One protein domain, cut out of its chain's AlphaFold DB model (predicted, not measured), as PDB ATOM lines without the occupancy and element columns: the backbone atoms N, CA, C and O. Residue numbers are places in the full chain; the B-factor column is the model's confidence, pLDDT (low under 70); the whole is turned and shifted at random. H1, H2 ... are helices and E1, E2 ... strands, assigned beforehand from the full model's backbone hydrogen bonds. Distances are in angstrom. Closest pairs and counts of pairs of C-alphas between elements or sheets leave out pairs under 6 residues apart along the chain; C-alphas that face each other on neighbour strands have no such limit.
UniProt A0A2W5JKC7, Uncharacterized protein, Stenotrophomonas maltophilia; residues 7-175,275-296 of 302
ATOM      1  N   ALA A   7     138.407 113.219 150.563       83.31
ATOM      2  CA  ALA A   7     137.167 112.629 150.059       83.31
ATOM      3  C   ALA A   7     135.947 113.302 150.693       83.31
ATOM      4  O   ALA A   7     135.991 113.692 151.860       83.31
ATOM      5  N   ILE A   8     134.868 113.431 149.930       89.81
ATOM      6  CA  ILE A   8     133.565 113.889 150.412       89.81
ATOM      7  C   ILE A   8     132.824 112.701 151.013       89.81
ATOM      8  O   ILE A   8     132.790 111.629 150.418       89.81
ATOM      9  N   VAL A   9     132.219 112.893 152.182       89.50
ATOM     10  CA  VAL A   9     131.270 111.939 152.760       89.50
ATOM     11  C   VAL A   9     129.908 112.616 152.759       89.50
ATOM     12  O   VAL A   9     129.706 113.619 153.444       89.50
ATOM     13  N   THR A  10     128.993 112.110 151.940       89.38
ATOM     14  CA  THR A  10     127.673 112.721 151.757       89.38
ATOM     15  C   THR A  10     126.782 112.509 152.980       89.38
ATOM     16  O   THR A  10     127.021 111.621 153.804       89.38
ATOM     17  N   SER A  11     125.704 113.292 153.086       86.69
ATOM     18  CA  SER A  11     124.694 113.105 154.137       86.69
ATOM     19  C   SER A  11     124.070 111.705 154.102       86.69
ATOM     20  O   SER A  11     123.790 111.139 155.155       86.69
ATOM     21  N   HIS A  12     123.890 111.121 152.910       86.75
ATOM     22  CA  HIS A  12     123.369 109.760 152.758       86.75
ATOM     23  C   HIS A  12     124.339 108.718 153.303       86.75
ATOM     24  O   HIS A  12     123.946 107.909 154.141       86.75
ATOM     25  N   THR A  13     125.610 108.784 152.902       86.25
ATOM     26  CA  THR A  13     126.638 107.863 153.397       86.25
ATOM     27  C   THR A  13     126.810 107.973 154.914       86.25
ATOM     28  O   THR A  13     126.863 106.949 155.595       86.25
ATOM     29  N   LEU A  14     126.809 109.187 155.475       84.62
ATOM     30  CA  LEU A  14     126.843 109.380 156.930       84.62
ATOM     31  C   LEU A  14     125.611 108.777 157.609       84.62
ATOM     32  O   LEU A  14     125.753 108.015 158.561       84.62
ATOM     33  N   GLY A  15     124.412 109.063 157.093       84.06
ATOM     34  CA  GLY A  15     123.166 108.498 157.605       84.06
ATOM     35  C   GLY A  15     123.171 106.969 157.606       84.06
ATOM     36  O   GLY A  15     122.764 106.357 158.592       84.06
ATOM     37  N   THR A  16     123.697 106.341 156.549       84.06
ATOM     38  CA  THR A  16     123.873 104.884 156.493       84.06
ATOM     39  C   THR A  16     124.829 104.397 157.575       84.06
ATOM     40  O   THR A  16     124.450 103.518 158.342       84.06
ATOM     41  N   ILE A  17     126.023 104.980 157.704       79.19
ATOM     42  CA  ILE A  17     127.007 104.581 158.725       79.19
ATOM     43  C   ILE A  17     126.400 104.632 160.138       79.19
ATOM     44  O   ILE A  17     126.602 103.705 160.926       79.19
ATOM     45  N   TYR A  18     125.618 105.666 160.462       80.62
ATOM     46  CA  TYR A  18     124.970 105.782 161.773       80.62
ATOM     47  C   TYR A  18     123.829 104.800 161.976       80.62
ATOM     48  O   TYR A  18     123.774 104.163 163.025       80.62
ATOM     49  N   ALA A  19     122.953 104.637 160.983       81.62
ATOM     50  CA  ALA A  19     121.888 103.644 161.057       81.62
ATOM     51  C   ALA A  19     122.477 102.251 161.318       81.62
ATOM     52  O   ALA A  19     122.004 101.524 162.185       81.62
ATOM     53  N   GLN A  20     123.571 101.917 160.634       75.56
ATOM     54  CA  GLN A  20     124.276 100.662 160.847       75.56
ATOM     55  C   GLN A  20     124.943 100.564 162.222       75.56
ATOM     56  O   GLN A  20     124.888  99.508 162.843       75.56
ATOM     57  N   SER A  21     125.544 101.649 162.717       77.88
ATOM     58  CA  SER A  21     126.118 101.687 164.070       77.88
ATOM     59  C   SER A  21     125.046 101.399 165.124       77.88
ATOM     60  O   SER A  21     125.227 100.494 165.930       77.88
ATOM     61  N   SER A  22     123.897 102.077 165.030       78.50
ATOM     62  CA  SER A  22     122.754 101.887 165.933       78.50
ATOM     63  C   SER A  22     122.250 100.446 165.907       78.50
ATOM     64  O   SER A  22     122.085  99.828 166.950       78.50
ATOM     65  N   VAL A  23     122.068  99.864 164.719       78.25
ATOM     66  CA  VAL A  23     121.591  98.479 164.620       78.25
ATOM     67  C   VAL A  23     122.607  97.491 165.211       78.25
ATOM     68  O   VAL A  23     122.224  96.512 165.849       78.25
ATOM     69  N   ILE A  24     123.909  97.720 165.023       73.69
ATOM     70  CA  ILE A  24     124.957  96.873 165.611       73.69
ATOM     71  C   ILE A  24     124.979  97.001 167.133       73.69
ATOM     72  O   ILE A  24     125.166  95.990 167.813       73.69
ATOM     73  N   GLU A  25     124.790  98.204 167.663       80.50
ATOM     74  CA  GLU A  25     124.657  98.459 169.098       80.50
ATOM     75  C   GLU A  25     123.451  97.723 169.689       80.50
ATOM     76  O   GLU A  25     123.604  97.064 170.714       80.50
ATOM     77  N   ASP A  26     122.308  97.720 168.999       81.19
ATOM     78  CA  ASP A  26     121.092  97.031 169.448       81.19
ATOM     79  C   ASP A  26     121.217  95.498 169.388       81.19
ATOM     80  O   ASP A  26     120.737  94.776 170.265       81.19
ATOM     81  N   VAL A  27     121.871  94.970 168.350       76.75
ATOM     82  CA  VAL A  27     121.986  93.520 168.113       76.75
ATOM     83  C   VAL A  27     123.087  92.868 168.951       76.75
ATOM     84  O   VAL A  27     122.977  91.695 169.305       76.75
ATOM     85  N   SER A  28     124.174  93.577 169.259       78.12
ATOM     86  CA  SER A  28     125.346  92.969 169.913       78.12
ATOM     87  C   SER A  28     125.074  92.411 171.322       78.12
ATOM     88  O   SER A  28     125.543  91.301 171.590       78.12
ATOM     89  N   PRO A  29     124.256  93.053 172.184       84.19
ATOM     90  CA  PRO A  29     123.819  92.471 173.453       84.19
ATOM     91  C   PRO A  29     123.061  91.150 173.289       84.19
ATOM     92  O   PRO A  29     123.266  90.231 174.072       84.19
ATOM     93  N   LEU A  30     122.244  91.005 172.235       82.12
ATOM     94  CA  LEU A  30     121.515  89.759 171.942       82.12
ATOM     95  C   LEU A  30     122.445  88.597 171.559       82.12
ATOM     96  O   LEU A  30     122.008  87.446 171.518       82.12
ATOM     97  N   LEU A  31     123.705  88.901 171.242       78.50
ATOM     98  CA  LEU A  31     124.752  87.954 170.869       78.50
ATOM     99  C   LEU A  31     125.829  87.792 171.953       78.50
ATOM    100  O   LEU A  31     126.764  87.026 171.734       78.50
ATOM    101  N   ASP A  32     125.699  88.475 173.096       85.94
ATOM    102  CA  ASP A  32     126.723  88.560 174.150       85.94
ATOM    103  C   ASP A  32     128.081  89.080 173.632       85.94
ATOM    104  O   ASP A  32     129.153  88.660 174.070       85.94
ATOM    105  N   GLU A  33     128.043  90.006 172.669       79.00
ATOM    106  CA  GLU A  33     129.225  90.599 172.040       79.00
ATOM    107  C   GLU A  33     129.346  92.092 172.344       79.00
ATOM    108  O   GLU A  33     128.356  92.806 172.498       79.00
ATOM    109  N   GLN A  34     130.582  92.593 172.337       77.94
ATOM    110  CA  GLN A  34     130.817  94.033 172.283       77.94
ATOM    111  C   GLN A  34     130.429  94.575 170.895       77.94
ATOM    112  O   GLN A  34     130.746  93.942 169.878       77.94
ATOM    113  N   PRO A  35     129.759  95.738 170.822       73.44
ATOM    114  CA  PRO A  35     129.421  96.353 169.549       73.44
ATOM    115  C   PRO A  35     130.684  96.769 168.797       73.44
ATOM    116  O   PRO A  35     131.657  97.270 169.362       73.44
ATOM    117  N   ILE A  36     130.672  96.544 167.485       71.88
ATOM    118  CA  ILE A  36     131.770  96.950 166.610       71.88
ATOM    119  C   ILE A  36     131.619  98.447 166.337       71.88
ATOM    120  O   ILE A  36     130.560  98.889 165.900       71.88
ATOM    121  N   ASN A  37     132.691  99.219 166.531       70.31
ATOM    122  CA  ASN A  37     132.720 100.640 166.184       70.31
ATOM    123  C   ASN A  37     132.746 100.824 164.653       70.31
ATOM    124  O   ASN A  37     133.814 100.912 164.037       70.31
ATOM    125  N   ILE A  38     131.562 100.870 164.036       70.94
ATOM    126  CA  ILE A  38     131.388 100.982 162.578       70.94
ATOM    127  C   ILE A  38     131.980 102.284 162.041       70.94
ATOM    128  O   ILE A  38     132.639 102.281 161.001       70.94
ATOM    129  N   VAL A  39     131.820 103.382 162.777       73.75
ATOM    130  CA  VAL A  39     132.373 104.686 162.406       73.75
ATOM    131  C   VAL A  39     133.904 104.643 162.358       73.75
ATOM    132  O   VAL A  39     134.517 105.066 161.376       73.75
ATOM    133  N   GLY A  40     134.541 104.082 163.389       69.00
ATOM    134  CA  GLY A  40     135.992 103.898 163.432       69.00
ATOM    135  C   GLY A  40     136.497 102.973 162.320       69.00
ATOM    136  O   GLY A  40     137.514 103.258 161.681       69.00
ATOM    137  N   MET A  41     135.757 101.900 162.026       67.56
ATOM    138  CA  MET A  41     136.066 100.986 160.924       67.56
ATOM    139  C   MET A  41     136.025 101.700 159.564       67.56
ATOM    140  O   MET A  41     136.978 101.588 158.795       67.56
ATOM    141  N   PHE A  42     134.989 102.498 159.293       73.75
ATOM    142  CA  PHE A  42     134.898 103.319 158.083       73.75
ATOM    143  C   PHE A  42     136.114 104.231 157.912       73.75
ATOM    144  O   PHE A  42     136.811 104.181 156.895       73.75
ATOM    145  N   TYR A  43     136.423 105.028 158.933       72.06
ATOM    146  CA  TYR A  43     137.526 105.974 158.837       72.06
ATOM    147  C   TYR A  43     138.889 105.294 158.713       72.06
ATOM    148  O   TYR A  43     139.720 105.740 157.923       72.06
ATOM    149  N   SER A  44     139.128 104.207 159.449       65.31
ATOM    150  CA  SER A  44     140.390 103.458 159.369       65.31
ATOM    151  C   SER A  44     140.636 102.872 157.977       65.31
ATOM    152  O   SER A  44     141.760 102.961 157.472       65.31
ATOM    153  N   GLN A  45     139.602 102.350 157.311       64.56
ATOM    154  CA  GLN A  45     139.723 101.855 155.939       64.56
ATOM    155  C   GLN A  45     140.000 102.983 154.946       64.56
ATOM    156  O   GLN A  45     140.906 102.868 154.120       64.56
ATOM    157  N   MET A  46     139.300 104.110 155.073       67.25
ATOM    158  CA  MET A  46     139.534 105.280 154.225       67.25
ATOM    159  C   MET A  46     140.940 105.871 154.418       67.25
ATOM    160  O   MET A  46     141.616 106.207 153.442       67.25
ATOM    161  N   ILE A  47     141.429 105.932 155.661       65.69
ATOM    162  CA  ILE A  47     142.800 106.357 155.977       65.69
ATOM    163  C   ILE A  47     143.824 105.396 155.372       65.69
ATOM    164  O   ILE A  47     144.815 105.843 154.791       65.69
ATOM    165  N   SER A  48     143.562 104.091 155.447       56.84
ATOM    166  CA  SER A  48     144.404 103.055 154.838       56.84
ATOM    167  C   SER A  48     144.402 103.131 153.306       56.84
ATOM    168  O   SER A  48     145.417 102.856 152.673       56.84
ATOM    169  N   ALA A  49     143.309 103.607 152.702       57.81
ATOM    170  CA  ALA A  49     143.223 103.943 151.277       57.81
ATOM    171  C   ALA A  49     143.942 105.262 150.902       57.81
ATOM    172  O   ALA A  49     143.968 105.676 149.735       57.81
ATOM    173  N   GLY A  50     144.549 105.929 151.888       59.84
ATOM    174  CA  GLY A  50     145.328 107.149 151.736       59.84
ATOM    175  C   GLY A  50     144.527 108.440 151.885       59.84
ATOM    176  O   GLY A  50     145.103 109.506 151.668       59.84
ATOM    177  N   VAL A  51     143.239 108.383 152.246       70.62
ATOM    178  CA  VAL A  51     142.412 109.574 152.505       70.62
ATOM    179  C   VAL A  51     142.777 110.161 153.864       70.62
ATOM    180  O   VAL A  51     142.729 109.492 154.888       70.62
ATOM    181  N   ARG A  52     143.169 111.433 153.890       72.88
ATOM    182  CA  ARG A  52     143.629 112.115 155.111       72.88
ATOM    183  C   ARG A  52     142.682 113.209 155.584       72.88
ATOM    184  O   ARG A  52     142.804 113.641 156.728       72.88
ATOM    185  N   THR A  53     141.778 113.663 154.720       83.25
ATOM    186  CA  THR A  53     140.806 114.711 155.039       83.25
ATOM    187  C   THR A  53     139.436 114.334 154.488       83.25
ATOM    188  O   THR A  53     139.303 113.998 153.311       83.25
ATOM    189  N   PHE A  54     138.423 114.423 155.338       83.94
ATOM    190  CA  PHE A  54     137.030 114.117 155.053       83.94
ATOM    191  C   PHE A  54     136.245 115.423 154.961       83.94
ATOM    192  O   PHE A  54     136.232 116.219 155.899       83.94
ATOM    193  N   ARG A  55     135.614 115.656 153.812       89.06
ATOM    194  CA  ARG A  55     134.720 116.788 153.581       89.06
ATOM    195  C   ARG A  55     133.307 116.382 153.977       89.06
ATOM    196  O   ARG A  55     132.728 115.520 153.322       89.06
ATOM    197  N   LEU A  56     132.780 116.976 155.046       88.94
ATOM    198  CA  LEU A  56     131.443 116.678 155.572       88.94
ATOM    199  C   LEU A  56     130.499 117.873 155.364       88.94
ATOM    200  O   LEU A  56     130.965 119.011 155.466       88.94
ATOM    201  N   PRO A  57     129.191 117.659 155.126       87.00
ATOM    202  CA  PRO A  57     128.243 118.760 154.986       87.00
ATOM    203  C   PRO A  57     128.254 119.684 156.216       87.00
ATOM    204  O   PRO A  57     128.349 119.205 157.345       87.00
ATOM    205  N   VAL A  58     128.154 121.007 156.022       78.69
ATOM    206  CA  VAL A  58     128.317 122.020 157.096       78.69
ATOM    207  C   VAL A  58     127.460 121.724 158.333       78.69
ATOM    208  O   VAL A  58     127.995 121.638 159.437       78.69
ATOM    209  N   LYS A  59     126.154 121.492 158.144       70.88
ATOM    210  CA  LYS A  59     125.191 121.204 159.231       70.88
ATOM    211  C   LYS A  59     125.495 119.903 159.978       70.88
ATOM    212  O   LYS A  59     125.151 119.736 161.139       70.88
ATOM    213  N   THR A  60     126.140 118.984 159.283       65.81
ATOM    214  CA  THR A  60     126.494 117.639 159.727       65.81
ATOM    215  C   THR A  60     127.793 117.747 160.539       65.81
ATOM    216  O   THR A  60     127.892 117.222 161.639       65.81
ATOM    217  N   SER A  61     128.763 118.543 160.079       57.75
ATOM    218  CA  SER A  61     130.090 118.677 160.693       57.75
ATOM    219  C   SER A  61     130.093 119.036 162.187       57.75
ATOM    220  O   SER A  61     130.985 118.580 162.898       57.75
ATOM    221  N   GLU A  62     129.107 119.787 162.685       57.50
ATOM    222  CA  GLU A  62     129.003 120.147 164.107       57.50
ATOM    223  C   GLU A  62     128.598 118.966 164.992       57.50
ATOM    224  O   GLU A  62     129.186 118.784 166.055       57.50
ATOM    225  N   ALA A  63     127.676 118.120 164.527       54.75
ATOM    226  CA  ALA A  63     127.220 116.937 165.258       54.75
ATOM    227  C   ALA A  63     128.262 115.801 165.281       54.75
ATOM    228  O   ALA A  63     128.162 114.886 166.091       54.75
ATOM    229  N   TYR A  64     129.263 115.847 164.393       56.78
ATOM    230  CA  TYR A  64     130.220 114.751 164.183       56.78
ATOM    231  C   TYR A  64     131.682 115.145 164.440       56.78
ATOM    232  O   TYR A  64     132.600 114.400 164.086       56.78
ATOM    233  N   ARG A  65     131.906 116.303 165.079       53.78
ATOM    234  CA  ARG A  65     133.237 116.795 165.486       53.78
ATOM    235  C   ARG A  65     133.969 115.845 166.431       53.78
ATOM    236  O   ARG A  65     135.197 115.803 166.388       53.78
ATOM    237  N   ASP A  66     133.235 115.065 167.216       52.03
ATOM    238  CA  ASP A  66     133.804 114.210 168.261       52.03
ATOM    239  C   ASP A  66     134.531 112.976 167.710       52.03
ATOM    240  O   ASP A  66     135.366 112.387 168.393       52.03
ATOM    241  N   LEU A  67     134.269 112.598 166.454       52.84
ATOM    242  CA  LEU A  67     134.784 111.349 165.895       52.84
ATOM    243  C   LEU A  67     136.177 111.498 165.267       52.84
ATOM    244  O   LEU A  67     136.981 110.581 165.409       52.84
ATOM    245  N   LEU A  68     136.503 112.633 164.622       59.81
ATOM    246  CA  LEU A  68     137.834 112.910 164.036       59.81
ATOM    247  C   LEU A  68     138.124 114.423 163.836       59.81
ATOM    248  O   LEU A  68     138.268 114.885 162.697       59.81
ATOM    249  N   PRO A  69     138.309 115.221 164.903       55.94
ATOM    250  CA  PRO A  69     138.427 116.680 164.781       55.94
ATOM    251  C   PRO A  69     139.617 117.149 163.924       55.94
ATOM    252  O   PRO A  69     139.587 118.235 163.354       55.94
ATOM    253  N   ARG A  70     140.672 116.329 163.800       63.66
ATOM    254  CA  ARG A  70     141.903 116.666 163.056       63.66
ATOM    255  C   ARG A  70     141.855 116.337 161.560       63.66
ATOM    256  O   ARG A  70     142.767 116.727 160.835       63.66
ATOM    257  N   HIS A  71     140.827 115.624 161.097       69.81
ATOM    258  CA  HIS A  71     140.734 115.131 159.716       69.81
ATOM    259  C   HIS A  71     139.448 115.554 159.006       69.81
ATOM    260  O   HIS A  71     139.219 115.126 157.881       69.81
ATOM    261  N   VAL A  72     138.622 116.392 159.625       80.06
ATOM    262  CA  VAL A  72     137.333 116.821 159.076       80.06
ATOM    263  C   VAL A  72     137.406 118.279 158.645       80.06
ATOM    264  O   VAL A  72     137.926 119.128 159.362       80.06
ATOM    265  N   ALA A  73     136.852 118.575 157.474       85.44
ATOM    266  CA  ALA A  73     136.615 119.937 157.020       85.44
ATOM    267  C   ALA A  73     135.192 120.060 156.454       85.44
ATOM    268  O   ALA A  73     134.691 119.103 155.862       85.44
ATOM    269  N   PRO A  74     134.523 121.209 156.612       87.81
ATOM    270  CA  PRO A  74     133.183 121.389 156.074       87.81
ATOM    271  C   PRO A  74     133.196 121.471 154.539       87.81
ATOM    272  O   PRO A  74     134.198 121.864 153.924       87.81
ATOM    273  N   ILE A  75     132.064 121.113 153.938       88.56
ATOM    274  CA  ILE A  75     131.695 121.367 152.544       88.56
ATOM    275  C   ILE A  75     130.223 121.790 152.488       88.56
ATOM    276  O   ILE A  75     129.404 121.307 153.273       88.56
ATOM    277  N   ASP A  76     129.891 122.711 151.592       88.62
ATOM    278  CA  ASP A  76     128.497 123.019 151.284       88.62
ATOM    279  C   ASP A  76     127.988 121.997 150.265       88.62
ATOM    280  O   ASP A  76     128.617 121.803 149.234       88.62
ATOM    281  N   LEU A  77     126.900 121.309 150.603       86.19
ATOM    282  CA  LEU A  77     126.211 120.330 149.754       86.19
ATOM    283  C   LEU A  77     124.704 120.631 149.730       86.19
ATOM    284  O   LEU A  77     123.877 119.721 149.683       86.19
ATOM    285  N   SER A  78     124.328 121.903 149.881       81.94
ATOM    286  CA  SER A  78     122.927 122.343 149.896       81.94
ATOM    287  C   SER A  78     122.180 121.971 148.609       81.94
ATOM    288  O   SER A  78     121.039 121.516 148.665       81.94
ATOM    289  N   ASP A  79     122.868 122.061 147.477       76.75
ATOM    290  CA  ASP A  79     122.415 121.668 146.143       76.75
ATOM    291  C   ASP A  79     122.167 120.158 145.988       76.75
ATOM    292  O   ASP A  79     121.324 119.742 145.194       76.75
ATOM    293  N   GLN A  80     122.861 119.318 146.765       81.19
ATOM    294  CA  GLN A  80     122.719 117.862 146.680       81.19
ATOM    295  C   GLN A  80     121.276 117.418 146.951       81.19
ATOM    296  O   GLN A  80     120.803 116.463 146.338       81.19
ATOM    297  N   VAL A  81     120.567 118.099 147.856       78.69
ATOM    298  CA  VAL A  81     119.177 117.765 148.202       78.69
ATOM    299  C   VAL A  81     118.244 118.009 147.018       78.69
ATOM    300  O   VAL A  81     117.375 117.183 146.738       78.69
ATOM    301  N   GLU A  82     118.432 119.120 146.309       74.88
ATOM    302  CA  GLU A  82     117.641 119.459 145.124       74.88
ATOM    303  C   GLU A  82     117.885 118.445 144.005       74.88
ATOM    304  O   GLU A  82     116.930 117.894 143.455       74.88
ATOM    305  N   VAL A  83     119.152 118.112 143.745       73.62
ATOM    306  CA  VAL A  83     119.538 117.110 142.741       73.62
ATOM    307  C   VAL A  83     119.005 115.726 143.095       73.62
ATOM    308  O   VAL A  83     118.449 115.046 142.236       73.62
ATOM    309  N   PHE A  84     119.119 115.303 144.354       79.44
ATOM    310  CA  PHE A  84     118.581 114.023 144.808       79.44
ATOM    311  C   PHE A  84     117.069 113.932 144.568       79.44
ATOM    312  O   PHE A  84     116.585 112.930 144.043       79.44
ATOM    313  N   ASN A  85     116.322 114.984 144.913       74.25
ATOM    314  CA  ASN A  85     114.878 115.019 144.699       74.25
ATOM    315  C   ASN A  85     114.523 115.015 143.209       74.25
ATOM    316  O   ASN A  85     113.621 114.281 142.813       74.25
ATOM    317  N   ALA A  86     115.255 115.763 142.379       71.69
ATOM    318  CA  ALA A  86     115.064 115.761 140.930       71.69
ATOM    319  C   ALA A  86     115.318 114.371 140.324       71.69
ATOM    320  O   ALA A  86     114.495 113.869 139.563       71.69
ATOM    321  N   LEU A  87     116.411 113.710 140.719       73.75
ATOM    322  CA  LEU A  87     116.732 112.346 140.291       73.75
ATOM    323  C   LEU A  87     115.674 111.342 140.752       73.75
ATOM    324  O   LEU A  87     115.296 110.461 139.988       73.75
ATOM    325  N   LYS A  88     115.168 111.480 141.980       79.50
ATOM    326  CA  LYS A  88     114.104 110.621 142.507       79.50
ATOM    327  C   LYS A  88     112.823 110.743 141.685       79.50
ATOM    328  O   LYS A  88     112.237 109.721 141.343       79.50
ATOM    329  N   THR A  89     112.403 111.966 141.370       71.69
ATOM    330  CA  THR A  89     111.220 112.220 140.536       71.69
ATOM    331  C   THR A  89     111.421 111.701 139.114       71.69
ATOM    332  O   THR A  89     110.525 111.078 138.554       71.69
ATOM    333  N   ALA A  90     112.613 111.894 138.543       66.56
ATOM    334  CA  ALA A  90     112.935 111.429 137.198       66.56
ATOM    335  C   ALA A  90     113.090 109.901 137.097       66.56
ATOM    336  O   ALA A  90     112.930 109.347 136.014       66.56
ATOM    337  N   ALA A  91     113.402 109.210 138.197       72.56
ATOM    338  CA  ALA A  91     113.645 107.775 138.170       72.56
ATOM    339  C   ALA A  91     112.367 106.959 137.938       72.56
ATOM    340  O   ALA A  91     112.395 106.015 137.155       72.56
ATOM    341  N   PHE A  92     111.254 107.288 138.598       73.69
ATOM    342  CA  PHE A  92     110.063 106.432 138.585       73.69
ATOM    343  C   PHE A  92     109.191 106.630 137.342       73.69
ATOM    344  O   PHE A  92     108.770 107.743 137.033       73.69
ATOM    345  N   ALA A  93     108.849 105.527 136.665       62.94
ATOM    346  CA  ALA A  93     107.886 105.525 135.558       62.94
ATOM    347  C   ALA A  93     106.446 105.818 136.003       62.94
ATOM    348  O   ALA A  93     105.636 106.304 135.216       62.94
ATOM    349  N   SER A  94     106.126 105.541 137.269       64.62
ATOM    350  CA  SER A  94     104.836 105.848 137.877       64.62
ATOM    351  C   SER A  94     105.027 106.655 139.154       64.62
ATOM    352  O   SER A  94     105.799 106.274 140.028       64.62
ATOM    353  N   ASN A  95     104.255 107.732 139.305       58.75
ATOM    354  CA  ASN A  95     104.224 108.536 140.529       58.75
ATOM    355  C   ASN A  95     103.496 107.846 141.705       58.75
ATOM    356  O   ASN A  95     103.307 108.477 142.743       58.75
ATOM    357  N   ASP A  96     103.063 106.585 141.563       67.25
ATOM    358  CA  ASP A  96     102.325 105.840 142.591       67.25
ATOM    359  C   ASP A  96     103.225 104.821 143.327       67.25
ATOM    360  O   ASP A  96     103.320 103.656 142.923       67.25
ATOM    361  N   PRO A  97     103.863 105.211 144.450       62.38
ATOM    362  CA  PRO A  97     104.744 104.332 145.217       62.38
ATOM    363  C   PRO A  97     104.027 103.135 145.856       62.38
ATOM    364  O   PRO A  97     104.699 102.222 146.330       62.38
ATOM    365  N   THR A  98     102.687 103.098 145.879       69.31
ATOM    366  CA  THR A  98     101.930 101.975 146.460       69.31
ATOM    367  C   THR A  98     101.921 100.730 145.574       69.31
ATOM    368  O   THR A  98     101.634  99.633 146.054       69.31
ATOM    369  N   ARG A  99     102.283 100.877 144.295       77.75
ATOM    370  CA  ARG A  99     102.330  99.782 143.314       77.75
ATOM    371  C   ARG A  99     103.628  98.985 143.342       77.75
ATOM    372  O   ARG A  99     103.722  97.969 142.660       77.75
ATOM    373  N   HIS A 100     104.610  99.440 144.111       81.19
ATOM    374  CA  HIS A 100     105.949  98.874 144.128       81.19
ATOM    375  C   HIS A 100     106.227  98.185 145.460       81.19
ATOM    376  O   HIS A 100     105.859  98.663 146.537       81.19
ATOM    377  N   SER A 101     106.903  97.044 145.396       86.75
ATOM    378  CA  SER A 101     107.367  96.357 146.592       86.75
ATOM    379  C   SER A 101     108.414  97.198 147.332       86.75
ATOM    380  O   SER A 101     109.116  98.036 146.762       86.75
ATOM    381  N   LYS A 102     108.579  96.938 148.635       85.81
ATOM    382  CA  LYS A 102     109.616  97.604 149.444       85.81
ATOM    383  C   LYS A 102     111.026  97.399 148.876       85.81
ATOM    384  O   LYS A 102     111.866  98.279 149.031       85.81
ATOM    385  N   GLN A 103     111.279  96.246 148.255       86.12
ATOM    386  CA  GLN A 103     112.573  95.926 147.661       86.12
ATOM    387  C   GLN A 103     112.813  96.749 146.390       86.12
ATOM    388  O   GLN A 103     113.846  97.395 146.277       86.12
ATOM    389  N   GLU A 104     111.823  96.833 145.505       86.69
ATOM    390  CA  GLU A 104     111.887  97.662 144.295       86.69
ATOM    391  C   GLU A 104     112.116  99.146 144.619       86.69
ATOM    392  O   GLU A 104     113.007  99.785 144.059       86.69
ATOM    393  N   LEU A 105     111.375  99.689 145.592       86.38
ATOM    394  CA  LEU A 105     111.564 101.069 146.053       86.38
ATOM    395  C   LEU A 105     112.970 101.304 146.623       86.38
ATOM    396  O   LEU A 105     113.542 102.385 146.446       86.38
ATOM    397  N   ARG A 106     113.529 100.305 147.313       86.19
ATOM    398  CA  ARG A 106     114.885 100.357 147.867       86.19
ATOM    399  C   ARG A 106     115.937 100.358 146.760       86.19
ATOM    400  O   ARG A 106     116.867 101.154 146.843       86.19
ATOM    401  N   ASP A 107     115.782  99.515 145.748       87.62
ATOM    402  CA  ASP A 107     116.752  99.380 144.659       87.62
ATOM    403  C   ASP A 107     116.773 100.636 143.770       87.62
ATOM    404  O   ASP A 107     117.846 101.160 143.462       87.62
ATOM    405  N   VAL A 108     115.606 101.224 143.478       87.00
ATOM    406  CA  VAL A 108     115.530 102.536 142.811       87.00
ATOM    407  C   VAL A 108     116.136 103.637 143.687       87.00
ATOM    408  O   VAL A 108     116.886 104.480 143.197       87.00
ATOM    409  N   SER A 109     115.881 103.624 144.999       88.00
ATOM    410  CA  SER A 109     116.492 104.600 145.912       88.00
ATOM    411  C   SER A 109     118.018 104.480 145.944       88.00
ATOM    412  O   SER A 109     118.702 105.500 145.971       88.00
ATOM    413  N   ALA A 110     118.565 103.261 145.900       87.69
ATOM    414  CA  ALA A 110     120.008 103.032 145.835       87.69
ATOM    415  C   ALA A 110     120.618 103.598 144.541       87.69
ATOM    416  O   ALA A 110     121.665 104.243 144.592       87.69
ATOM    417  N   LEU A 111     119.931 103.439 143.402       86.00
ATOM    418  CA  LEU A 111     120.304 104.082 142.139       86.00
ATOM    419  C   LEU A 111     120.328 105.606 142.252       86.00
ATOM    420  O   LEU A 111     121.329 106.230 141.910       86.00
ATOM    421  N   VAL A 112     119.259 106.205 142.774       85.62
ATOM    422  CA  VAL A 112     119.158 107.663 142.936       85.62
ATOM    423  C   VAL A 112     120.261 108.198 143.855       85.62
ATOM    424  O   VAL A 112     120.900 109.199 143.524       85.62
ATOM    425  N   VAL A 113     120.541 107.521 144.976       88.56
ATOM    426  CA  VAL A 113     121.655 107.880 145.866       88.56
ATOM    427  C   VAL A 113     122.982 107.809 145.111       88.56
ATOM    428  O   VAL A 113     123.720 108.791 145.121       88.56
ATOM    429  N   CYS A 114     123.263 106.706 144.411       85.56
ATOM    430  CA  CYS A 114     124.504 106.531 143.653       85.56
ATOM    431  C   CYS A 114     124.704 107.652 142.617       85.56
ATOM    432  O   CYS A 114     125.761 108.282 142.580       85.56
ATOM    433  N   LEU A 115     123.669 107.977 141.839       79.31
ATOM    434  CA  LEU A 115     123.706 109.062 140.853       79.31
ATOM    435  C   LEU A 115     123.930 110.435 141.507       79.31
ATOM    436  O   LEU A 115     124.711 111.240 140.996       79.31
ATOM    437  N   SER A 116     123.312 110.690 142.665       83.06
ATOM    438  CA  SER A 116     123.546 111.924 143.428       83.06
ATOM    439  C   SER A 116     124.992 112.030 143.935       83.06
ATOM    440  O   SER A 116     125.573 113.113 143.958       83.06
ATOM    441  N   GLU A 117     125.610 110.908 144.308       84.25
ATOM    442  CA  GLU A 117     127.002 110.862 144.759       84.25
ATOM    443  C   GLU A 117     127.983 111.036 143.594       84.25
ATOM    444  O   GLU A 117     128.998 111.716 143.749       84.25
ATOM    445  N   ILE A 118     127.656 110.512 142.407       76.94
ATOM    446  CA  ILE A 118     128.411 110.771 141.173       76.94
ATOM    447  C   ILE A 118     128.360 112.260 140.816       76.94
ATOM    448  O   ILE A 118     129.406 112.842 140.523       76.94
ATOM    449  N   TYR A 119     127.183 112.891 140.903       78.81
ATOM    450  CA  TYR A 119     127.032 114.336 140.708       78.81
ATOM    451  C   TYR A 119     127.947 115.126 141.649       78.81
ATOM    452  O   TYR A 119     128.714 115.974 141.198       78.81
ATOM    453  N   VAL A 120     127.931 114.808 142.949       81.56
ATOM    454  CA  VAL A 120     128.798 115.458 143.946       81.56
ATOM    455  C   VAL A 120     130.276 115.259 143.598       81.56
ATOM    456  O   VAL A 120     131.050 116.218 143.598       81.56
ATOM    457  N   ALA A 121     130.684 114.035 143.261       75.75
ATOM    458  CA  ALA A 121     132.074 113.742 142.927       75.75
ATOM    459  C   ALA A 121     132.559 114.534 141.700       75.75
ATOM    460  O   ALA A 121     133.680 115.053 141.695       75.75
ATOM    461  N   ALA A 122     131.704 114.658 140.681       70.62
ATOM    462  CA  ALA A 122     131.972 115.418 139.467       70.62
ATOM    463  C   ALA A 122     132.029 116.926 139.742       70.62
ATOM    464  O   ALA A 122     133.053 117.562 139.482       70.62
ATOM    465  N   LYS A 123     130.982 117.480 140.367       78.06
ATOM    466  CA  LYS A 123     130.847 118.911 140.672       78.06
ATOM    467  C   LYS A 123     132.025 119.452 141.470       78.06
ATOM    468  O   LYS A 123     132.614 120.470 141.111       78.06
ATOM    469  N   TYR A 124     132.390 118.759 142.543       78.75
ATOM    470  CA  TYR A 124     133.469 119.201 143.423       78.75
ATOM    471  C   TYR A 124     134.843 118.705 142.968       78.75
ATOM    472  O   TYR A 124     135.855 119.111 143.537       78.75
ATOM    473  N   ARG A 125     134.911 117.855 141.929       72.31
ATOM    474  CA  ARG A 125     136.144 117.222 141.428       72.31
ATOM    475  C   ARG A 125     136.928 116.526 142.543       72.31
ATOM    476  O   ARG A 125     138.160 116.585 142.594       72.31
ATOM    477  N   MET A 126     136.202 115.885 143.455       77.94
ATOM    478  CA  MET A 126     136.740 115.208 144.629       77.94
ATOM    479  C   MET A 126     136.183 113.788 144.707       77.94
ATOM    480  O   MET A 126     135.025 113.571 144.361       77.94
ATOM    481  N   PRO A 127     136.970 112.810 145.186       80.38
ATOM    482  CA  PRO A 127     136.444 111.483 145.463       80.38
ATOM    483  C   PRO A 127     135.284 111.532 146.458       80.38
ATOM    484  O   PRO A 127     135.346 112.292 147.426       80.38
ATOM    485  N   VAL A 128     134.277 110.684 146.269       83.38
ATOM    486  CA  VAL A 128     133.191 110.489 147.241       83.38
ATOM    487  C   VAL A 128     133.361 109.136 147.925       83.38
ATOM    488  O   VAL A 128     133.629 108.122 147.280       83.38
ATOM    489  N   ALA A 129     133.247 109.123 149.248       83.81
ATOM    490  CA  ALA A 129     133.081 107.909 150.028       83.81
ATOM    491  C   ALA A 129     131.605 107.507 149.973       83.81
ATOM    492  O   ALA A 129     130.749 108.320 150.320       83.81
ATOM    493  N   THR A 130     131.325 106.277 149.551       82.56
ATOM    494  CA  THR A 130     129.971 105.734 149.443       82.56
ATOM    495  C   THR A 130     129.812 104.477 150.295       82.56
ATOM    496  O   THR A 130     130.717 103.642 150.386       82.56
ATOM    497  N   SER A 131     128.652 104.331 150.935       74.69
ATOM    498  CA  SER A 131     128.263 103.083 151.614       74.69
ATOM    499  C   SER A 131     127.582 102.075 150.684       74.69
ATOM    500  O   SER A 131     127.214 100.993 151.139       74.69
ATOM    501  N   PHE A 132     127.398 102.419 149.408       74.12
ATOM    502  CA  PHE A 132     126.650 101.616 148.447       74.12
ATOM    503  C   PHE A 132     127.574 101.025 147.374       74.12
ATOM    504  O   PHE A 132     128.651 101.556 147.075       74.12
ATOM    505  N   SER A 133     127.170  99.890 146.809       74.06
ATOM    506  CA  SER A 133     127.702  99.399 145.539       74.06
ATOM    507  C   SER A 133     127.149 100.231 144.386       74.06
ATOM    508  O   SER A 133     126.118 100.894 144.514       74.06
ATOM    509  N   ILE A 134     127.828 100.173 143.237       78.06
ATOM    510  CA  ILE A 134     127.216 100.626 141.989       78.06
ATOM    511  C   ILE A 134     126.049  99.676 141.688       78.06
ATOM    512  O   ILE A 134     126.283  98.471 141.556       78.06
ATOM    513  N   PRO A 135     124.809 100.182 141.610       81.62
ATOM    514  CA  PRO A 135     123.643  99.333 141.449       81.62
ATOM    515  C   PRO A 135     123.589  98.733 140.046       81.62
ATOM    516  O   PRO A 135     123.923  99.381 139.052       81.62
ATOM    517  N   THR A 136     123.123  97.488 139.961       80.69
ATOM    518  CA  THR A 136     122.783  96.856 138.687       80.69
ATOM    519  C   THR A 136     121.384  97.294 138.269       80.69
ATOM    520  O   THR A 136     120.453  97.291 139.070       80.69
ATOM    521  N   LEU A 137     121.225  97.686 137.005       80.38
ATOM    522  CA  LEU A 137     119.943  98.203 136.518       80.38
ATOM    523  C   LEU A 137     118.948  97.088 136.188       80.38
ATOM    524  O   LEU A 137     117.756  97.289 136.382       80.38
ATOM    525  N   GLY A 138     119.432  95.905 135.784       83.62
ATOM    526  CA  GLY A 138     118.621  94.749 135.369       83.62
ATOM    527  C   GLY A 138     117.375  94.469 136.231       83.62
ATOM    528  O   GLY A 138     116.286  94.360 135.674       83.62
ATOM    529  N   PRO A 139     117.490  94.389 137.572       84.19
ATOM    530  CA  PRO A 139     116.353  94.115 138.457       84.19
ATOM    531  C   PRO A 139     115.290  95.220 138.543       84.19
ATOM    532  O   PRO A 139     114.196  94.953 139.033       84.19
ATOM    533  N   ILE A 140     115.606  96.448 138.122       87.19
ATOM    534  CA  ILE A 140     114.731  97.624 138.250       87.19
ATOM    535  C   ILE A 140     114.414  98.298 136.914       87.19
ATOM    536  O   ILE A 140     113.740  99.322 136.912       87.19
ATOM    537  N   GLU A 141     114.864  97.762 135.774       85.06
ATOM    538  CA  GLU A 141     114.676  98.417 134.468       85.06
ATOM    539  C   GLU A 141     113.203  98.690 134.156       85.06
ATOM    540  O   GLU A 141     112.883  99.747 133.623       85.06
ATOM    541  N   HIS A 142     112.302  97.782 134.546       82.75
ATOM    542  CA  HIS A 142     110.854  97.919 134.341       82.75
ATOM    543  C   HIS A 142     110.206  99.019 135.189       82.75
ATOM    544  O   HIS A 142     109.062  99.389 134.937       82.75
ATOM    545  N   LEU A 143     110.905  99.510 136.212       82.38
ATOM    546  CA  LEU A 143     110.432 100.562 137.115       82.38
ATOM    547  C   LEU A 143     110.883 101.949 136.674       82.38
ATOM    548  O   LEU A 143     110.310 102.954 137.108       82.38
ATOM    549  N   LEU A 144     111.945 101.995 135.871       74.62
ATOM    550  CA  LEU A 144     112.601 103.227 135.488       74.62
ATOM    551  C   LEU A 144     111.933 103.824 134.258       74.62
ATOM    552  O   LEU A 144     111.535 103.109 133.338       74.62
ATOM    553  N   ARG A 145     111.832 105.154 134.220       68.00
ATOM    554  CA  ARG A 145     111.469 105.830 132.971       68.00
ATOM    555  C   ARG A 145     112.529 105.545 131.911       68.00
ATOM    556  O   ARG A 145     113.716 105.507 132.223       68.00
ATOM    557  N   GLU A 146     112.111 105.341 130.667       64.12
ATOM    558  CA  GLU A 146     113.003 104.918 129.579       64.12
ATOM    559  C   GLU A 146     114.129 105.932 129.310       64.12
ATOM    560  O   GLU A 146     115.296 105.561 129.180       64.12
ATOM    561  N   ASP A 147     113.796 107.223 129.323       54.06
ATOM    562  CA  ASP A 147     114.736 108.341 129.207       54.06
ATOM    563  C   ASP A 147     115.768 108.346 130.346       54.06
ATOM    564  O   ASP A 147     116.975 108.444 130.108       54.06
ATOM    565  N   PHE A 148     115.308 108.167 131.583       66.62
ATOM    566  CA  PHE A 148     116.177 108.054 132.751       66.62
ATOM    567  C   PHE A 148     117.060 106.799 132.695       66.62
ATOM    568  O   PHE A 148     118.254 106.864 132.990       66.62
ATOM    569  N   LEU A 149     116.493 105.663 132.282       68.12
ATOM    570  CA  LEU A 149     117.180 104.381 132.162       68.12
ATOM    571  C   LEU A 149     118.342 104.466 131.174       68.12
ATOM    572  O   LEU A 149     119.421 103.962 131.476       68.12
ATOM    573  N   ILE A 150     118.146 105.107 130.019       58.97
ATOM    574  CA  ILE A 150     119.198 105.289 129.009       58.97
ATOM    575  C   ILE A 150     120.358 106.096 129.594       58.97
ATOM    576  O   ILE A 150     121.514 105.688 129.478       58.97
ATOM    577  N   VAL A 151     120.062 107.207 130.272       54.62
ATOM    578  CA  VAL A 151     121.090 108.066 130.877       54.62
ATOM    579  C   VAL A 151     121.826 107.337 132.000       54.62
ATOM    580  O   VAL A 151     123.056 107.366 132.049       54.62
ATOM    581  N   ALA A 152     121.096 106.627 132.865       62.81
ATOM    582  CA  ALA A 152     121.678 105.828 133.936       62.81
ATOM    583  C   ALA A 152     122.547 104.684 133.387       62.81
ATOM    584  O   ALA A 152     123.665 104.498 133.861       62.81
ATOM    585  N   LYS A 153     122.087 103.952 132.361       66.75
ATOM    586  CA  LYS A 153     122.856 102.882 131.699       66.75
ATOM    587  C   LYS A 153     124.158 103.412 131.115       66.75
ATOM    588  O   LYS A 153     125.209 102.834 131.377       66.75
ATOM    589  N   SER A 154     124.093 104.513 130.369       57.19
ATOM    590  CA  SER A 154     125.275 105.118 129.752       57.19
ATOM    591  C   SER A 154     126.275 105.599 130.798       57.19
ATOM    592  O   SER A 154     127.465 105.346 130.663       57.19
ATOM    593  N   LEU A 155     125.814 106.244 131.871       62.66
ATOM    594  CA  LEU A 155     126.711 106.728 132.917       62.66
ATOM    595  C   LEU A 155     127.338 105.583 133.720       62.66
ATOM    596  O   LEU A 155     128.545 105.588 133.948       62.66
ATOM    597  N   LEU A 156     126.534 104.616 134.169       67.00
ATOM    598  CA  LEU A 156     127.017 103.516 135.006       67.00
ATOM    599  C   LEU A 156     127.876 102.519 134.221       67.00
ATOM    600  O   LEU A 156     128.783 101.932 134.804       67.00
ATOM    601  N   GLY A 157     127.643 102.367 132.914       61.47
ATOM    602  CA  GLY A 157     128.459 101.527 132.031       61.47
ATOM    603  C   GLY A 157     129.916 101.986 131.903       61.47
ATOM    604  O   GLY A 157     130.786 101.170 131.620       61.47
ATOM    605  N   GLU A 158     130.197 103.263 132.174       61.28
ATOM    606  CA  GLU A 158     131.546 103.848 132.139       61.28
ATOM    607  C   GLU A 158     132.322 103.667 133.456       61.28
ATOM    608  O   GLU A 158     133.513 103.989 133.541       61.28
ATOM    609  N   PHE A 159     131.664 103.195 134.521       58.84
ATOM    610  CA  PHE A 159     132.327 102.946 135.795       58.84
ATOM    611  C   PHE A 159     132.980 101.571 135.809       58.84
ATOM    612  O   PHE A 159     132.329 100.533 135.886       58.84
ATOM    613  N   GLU A 160     134.304 101.577 135.864       62.16
ATOM    614  CA  GLU A 160     135.082 100.363 136.063       62.16
ATOM    615  C   GLU A 160     135.433 100.212 137.544       62.16
ATOM    616  O   GLU A 160     135.917 101.156 138.192       62.16
ATOM    617  N   VAL A 161     135.231  99.008 138.084       59.56
ATOM    618  CA  VAL A 161     135.794  98.628 139.383       59.56
ATOM    619  C   VAL A 161     137.299  98.459 139.204       59.56
ATOM    620  O   VAL A 161     137.776  97.521 138.569       59.56
ATOM    621  N   VAL A 162     138.065  99.380 139.776       54.44
ATOM    622  CA  VAL A 162     139.522  99.347 139.724       54.44
ATOM    623  C   VAL A 162     140.012  98.367 140.781       54.44
ATOM    624  O   VAL A 162     140.058  98.692 141.972       54.44
ATOM    625  N   ALA A 163     140.417  97.176 140.338       45.78
ATOM    626  CA  ALA A 163     141.178  96.252 141.167       45.78
ATOM    627  C   ALA A 163     142.455  96.967 141.637       45.78
ATOM    628  O   ALA A 163     143.336  97.312 140.852       45.78
ATOM    629  N   SER A 164     142.522  97.268 142.927       46.50
ATOM    630  CA  SER A 164     143.655  97.952 143.537       46.50
ATOM    631  C   SER A 164     143.958  97.300 144.878       46.50
ATOM    632  O   SER A 164     143.050  96.792 145.527       46.50
ATOM    633  N   ASN A 165     145.218  97.343 145.322       43.72
ATOM    634  CA  ASN A 165     145.637  96.855 146.647       43.72
ATOM    635  C   ASN A 165     145.122  97.750 147.799       43.72
ATOM    636  O   ASN A 165     145.761  97.861 148.843       43.72
ATOM    637  N   LEU A 166     144.020  98.472 147.588       43.88
ATOM    638  CA  LEU A 166     143.421  99.362 148.569       43.88
ATOM    639  C   LEU A 166     142.454  98.572 149.452       43.88
ATOM    640  O   LEU A 166     141.791  97.646 149.000       43.88
ATOM    641  N   ALA A 167     142.329  98.993 150.709       36.53
ATOM    642  CA  ALA A 167     141.416  98.389 151.679       36.53
ATOM    643  C   ALA A 167     139.919  98.628 151.374       36.53
ATOM    644  O   ALA A 167     139.067  98.137 152.105       36.53
ATOM    645  N   VAL A 168     139.601  99.394 150.323       40.81
ATOM    646  CA  VAL A 168     138.241  99.752 149.892       40.81
ATOM    647  C   VAL A 168     138.106  99.551 148.387       40.81
ATOM    648  O   VAL A 168     139.065  99.765 147.637       40.81
ATOM    649  N   VAL A 169     136.906  99.185 147.934       49.38
ATOM    650  CA  VAL A 169     136.633  99.045 146.501       49.38
ATOM    651  C   VAL A 169     136.600 100.431 145.871       49.38
ATOM    652  O   VAL A 169     135.889 101.324 146.327       49.38
ATOM    653  N   LYS A 170     137.394 100.621 144.820       48.25
ATOM    654  CA  LYS A 170     137.465 101.871 144.071       48.25
ATOM    655  C   LYS A 170     136.732 101.692 142.748       48.25
ATOM    656  O   LYS A 170     137.169 100.891 141.931       48.25
ATOM    657  N   ALA A 171     135.686 102.469 142.506       50.91
ATOM    658  CA  ALA A 171     135.084 102.579 141.180       50.91
ATOM    659  C   ALA A 171     135.470 103.916 140.544       50.91
ATOM    660  O   ALA A 171     135.613 104.922 141.249       50.91
ATOM    661  N   SER A 172     135.690 103.943 139.227       40.56
ATOM    662  CA  SER A 172     136.008 105.204 138.559       40.56
ATOM    663  C   SER A 172     135.607 105.275 137.095       40.56
ATOM    664  O   SER A 172     135.839 104.319 136.360       40.56
ATOM    665  N   ALA A 173     135.139 106.450 136.680       42.53
ATOM    666  CA  ALA A 173     134.785 106.790 135.304       42.53
ATOM    667  C   ALA A 173     135.579 108.024 134.820       42.53
ATOM    668  O   ALA A 173     136.066 108.805 135.654       42.53
ATOM    669  N   PRO A 174     135.741 108.231 133.501       52.38
ATOM    670  CA  PRO A 174     136.308 109.464 132.955       52.38
ATOM    671  C   PRO A 174     135.529 110.700 133.431       52.38
ATOM    672  O   PRO A 174     134.298 110.692 133.437       52.38
ATOM    673  N   ALA A 175     136.223 111.781 133.811       51.28
ATOM    674  CA  ALA A 175     135.545 113.015 134.227       51.28
ATOM    675  C   ALA A 175     134.654 113.596 133.121       51.28
ATOM    676  O   ALA A 175     133.585 114.099 133.431       51.28
ATOM    677  N   VAL A 275     136.486 110.541 137.875       54.59
ATOM    678  CA  VAL A 275     135.553 110.507 139.011       54.59
ATOM    679  C   VAL A 275     135.832 109.240 139.803       54.59
ATOM    680  O   VAL A 275     136.012 108.178 139.215       54.59
ATOM    681  N   VAL A 276     135.933 109.349 141.128       60.47
ATOM    682  CA  VAL A 276     136.316 108.235 142.003       60.47
ATOM    683  C   VAL A 276     135.291 108.072 143.115       60.47
ATOM    684  O   VAL A 276     135.055 109.009 143.876       60.47
ATOM    685  N   LEU A 277     134.751 106.862 143.242       68.56
ATOM    686  CA  LEU A 277     133.932 106.437 144.374       68.56
ATOM    687  C   LEU A 277     134.706 105.402 145.197       68.56
ATOM    688  O   LEU A 277     135.219 104.425 144.646       68.56
ATOM    689  N   TYR A 278     134.795 105.617 146.507       64.56
ATOM    690  CA  TYR A 278     135.322 104.642 147.461       64.56
ATOM    691  C   TYR A 278     134.155 103.932 148.140       64.56
ATOM    692  O   TYR A 278     133.470 104.545 148.955       64.56
ATOM    693  N   SER A 279     133.920 102.665 147.800       70.75
ATOM    694  CA  SER A 279     132.824 101.872 148.356       70.75
ATOM    695  C   SER A 279     133.256 101.097 149.598       70.75
ATOM    696  O   SER A 279     134.236 100.343 149.579       70.75
ATOM    697  N   PHE A 280     132.494 101.284 150.676       66.25
ATOM    698  CA  PHE A 280     132.642 100.582 151.955       66.25
ATOM    699  C   PHE A 280     131.707  99.367 152.090       66.25
ATOM    700  O   PHE A 280     131.782  98.603 153.055       66.25
ATOM    701  N   GLU A 281     130.831  99.157 151.110       69.44
ATOM    702  CA  GLU A 281     129.817  98.103 151.121       69.44
ATOM    703  C   GLU A 281     130.392  96.681 151.347       69.44
ATOM    704  O   GLU A 281     129.826  95.944 152.157       69.44
ATOM    705  N   PRO A 282     131.542  96.273 150.770       62.84
ATOM    706  CA  PRO A 282     132.083  94.928 151.002       62.84
ATOM    707  C   PRO A 282     132.490  94.666 152.457       62.84
ATOM    708  O   PRO A 282     132.213  93.595 153.001       62.84
ATOM    709  N   ALA A 283     133.122  95.651 153.105       58.41
ATOM    710  CA  ALA A 283     133.500  95.558 154.513       58.41
ATOM    711  C   ALA A 283     132.261  95.440 155.403       58.41
ATOM    712  O   ALA A 283     132.230  94.658 156.354       58.41
ATOM    713  N   TRP A 284     131.222  96.192 155.048       65.31
ATOM    714  CA  TRP A 284     129.946  96.158 155.732       65.31
ATOM    715  C   TRP A 284     129.233  94.809 155.597       65.31
ATOM    716  O   TRP A 284     128.852  94.200 156.599       65.31
ATOM    717  N   ASN A 285     129.112  94.302 154.369       63.09
ATOM    718  CA  ASN A 285     128.473  93.020 154.082       63.09
ATOM    719  C   ASN A 285     129.131  91.875 154.862       63.09
ATOM    720  O   ASN A 285     128.432  91.002 155.374       63.09
ATOM    721  N   HIS A 286     130.454  91.914 155.033       65.44
ATOM    722  CA  HIS A 286     131.170  90.925 155.833       65.44
ATOM    723  C   HIS A 286     130.765  90.943 157.318       65.44
ATOM    724  O   HIS A 286     130.479  89.892 157.899       65.44
ATOM    725  N   VAL A 287     130.690  92.130 157.933       60.12
ATOM    726  CA  VAL A 287     130.260  92.283 159.335       60.12
ATOM    727  C   VAL A 287     128.830  91.778 159.523       60.12
ATOM    728  O   VAL A 287     128.554  91.020 160.458       60.12
ATOM    729  N   TRP A 288     127.933  92.140 158.607       66.06
ATOM    730  CA  TRP A 288     126.537  91.726 158.676       66.06
ATOM    731  C   TRP A 288     126.347  90.227 158.517       66.06
ATOM    732  O   TRP A 288     125.640  89.614 159.313       66.06
ATOM    733  N   GLN A 289     126.986  89.623 157.515       68.31
ATOM    734  CA  GLN A 289     126.891  88.184 157.281       68.31
ATOM    735  C   GLN A 289     127.373  87.395 158.502       68.31
ATOM    736  O   GLN A 289     126.739  86.412 158.884       68.31
ATOM    737  N   SER A 290     128.439  87.861 159.162       68.94
ATOM    738  CA  SER A 290     128.947  87.259 160.398       68.94
ATOM    739  C   SER A 290     127.922  87.312 161.541       68.94
ATOM    740  O   SER A 290     127.660  86.290 162.178       68.94
ATOM    741  N   LYS A 291     127.280  88.467 161.778       64.75
ATOM    742  CA  LYS A 291     126.272  88.604 162.847       64.75
ATOM    743  C   LYS A 291     124.949  87.904 162.525       64.75
ATOM    744  O   LYS A 291     124.425  87.203 163.385       64.75
ATOM    745  N   LEU A 292     124.437  88.012 161.296       67.81
ATOM    746  CA  LEU A 292     123.205  87.327 160.871       67.81
ATOM    747  C   LEU A 292     123.337  85.807 160.970       67.81
ATOM    748  O   LEU A 292     122.401  85.144 161.415       67.81
ATOM    749  N   LYS A 293     124.503  85.254 160.617       70.75
ATOM    750  CA  LYS A 293     124.781  83.826 160.780       70.75
ATOM    751  C   LYS A 293     124.652  83.391 162.246       70.75
ATOM    752  O   LYS A 293     123.968  82.412 162.519       70.75
ATOM    753  N   LYS A 294     125.227  84.154 163.180       72.00
ATOM    754  CA  LYS A 294     125.146  83.872 164.626       72.00
ATOM    755  C   LYS A 294     123.724  83.987 165.176       72.00
ATOM    756  O   LYS A 294     123.307  83.152 165.973       72.00
ATOM    757  N   ILE A 295     122.957  84.986 164.729       72.00
ATOM    758  CA  ILE A 295     121.535  85.116 165.087       72.00
ATOM    759  C   ILE A 295     120.756  83.893 164.591       72.00
ATOM    760  O   ILE A 295     120.008  83.290 165.355       72.00
ATOM    761  N   ALA A 296     120.954  83.497 163.332       70.69
ATOM    762  CA  ALA A 296     120.288  82.333 162.758       70.69
ATOM    763  C   ALA A 296     120.652  81.032 163.496       70.69
ATOM    764  O   ALA A 296     119.788  80.182 163.683       70.69
TER     765      ALA A 296
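This is residues 7 to 175 and 275 to 296 of the 302 residues of an uncharacterized protein of Stenotrophomonas maltophilia (UniProt A0A2W5JKC7). A strongly twisted seven-stranded sheet has the long helix H5 over E4 and E7 on one face, with H4 packed on H5 and H6 across H5's beginning. At the other end H2 packs on H1, and H1 and H8 run off from the sheet near each other. The printed part has 191 residues, in the order E1 H1 H2 E2 H3 E3 H4 H5 E4 H6 H7 E5 E6 E7 H8. The mixed sheet runs E3 E2 E1 E4 E7 E6 E5; the class is mixed, helices and strands. The whole is compact, radius of gyration of the C-alphas 17.3 A, spanning 47 by 41 by 34 A.

E1, residues 7 to 9, is parallel to its neighbours E2, residues 51 to 57, and E4, residues 128 to 130; N 7 and O 53, 3.0 A, and N 129 and O 8, 2.8 A, are within hydrogen-bond range. H1, residues 11 to 27, stands at the sheet's level, 1.1 A over a local plane of just 6 C-alphas. H2, residues 38 to 48, touches H1's residues 17 to 21 at a steep tilt of 52 degrees, closest C-alphas Ser 21 and Ile 38, 5.5 A. H2 stands up from the sheet over E2. H3, residues 58 to 61, only grazes the sheet. E3, residues 72 to 75, is parallel to E2; N 73 and O 54 are 2.9 A apart. H4, residues 78 to 91, and H5, residues 102 to 124, touch as a helical hairpin, closest C-alphas Phe 84 and Ser 116, 5.6 A. H5 runs along the strands, on the same face as H2, at a height of 11.7 A over the sheet. H6, residues 138 to 143, touches H5's residues 104 to 108, about perpendicular at 81 degrees, closest C-alphas Glu 104 and Ile 140, 6.7 A. H7, residues 146 to 157, and H4 only just touch, only at their ends, with 3 pairs of C-alphas within 8 A, the closest Ala 91 and Phe 148, 6.0 A. E5, residues 160 to 162, and E6, residues 169 to 174, form an antiparallel hairpin; N 162 and O 170 are 2.8 A apart. E7, residues 275 to 279, is antiparallel to E6, N 277 to O 171 2.9 A, and parallel to E4, N 130 to O 278 2.8 A. H8, residues 281 to 296, is near H1. Every O i to N i+4 pair is within range in H1, H2, H5, H7 and H8, 9 of 10 in H4 and 0 of 2 in H6, beside 1 of 3 O i to N i+3 pairs.

E1 begins at C-alpha 7 (137.167, 112.629, 150.059), and H8 ends at C-alpha 296 (120.288, 82.333, 162.758). H5 measures 32.7 A, H1 24.2 A and H8 21.8 A.

Residues 176 to 274 are not printed; C-alphas 175 and 275 are 5.4 A apart. Mean pLDDT of the printed part is 72.0, with 76 residues under 70, among them 145 to 175.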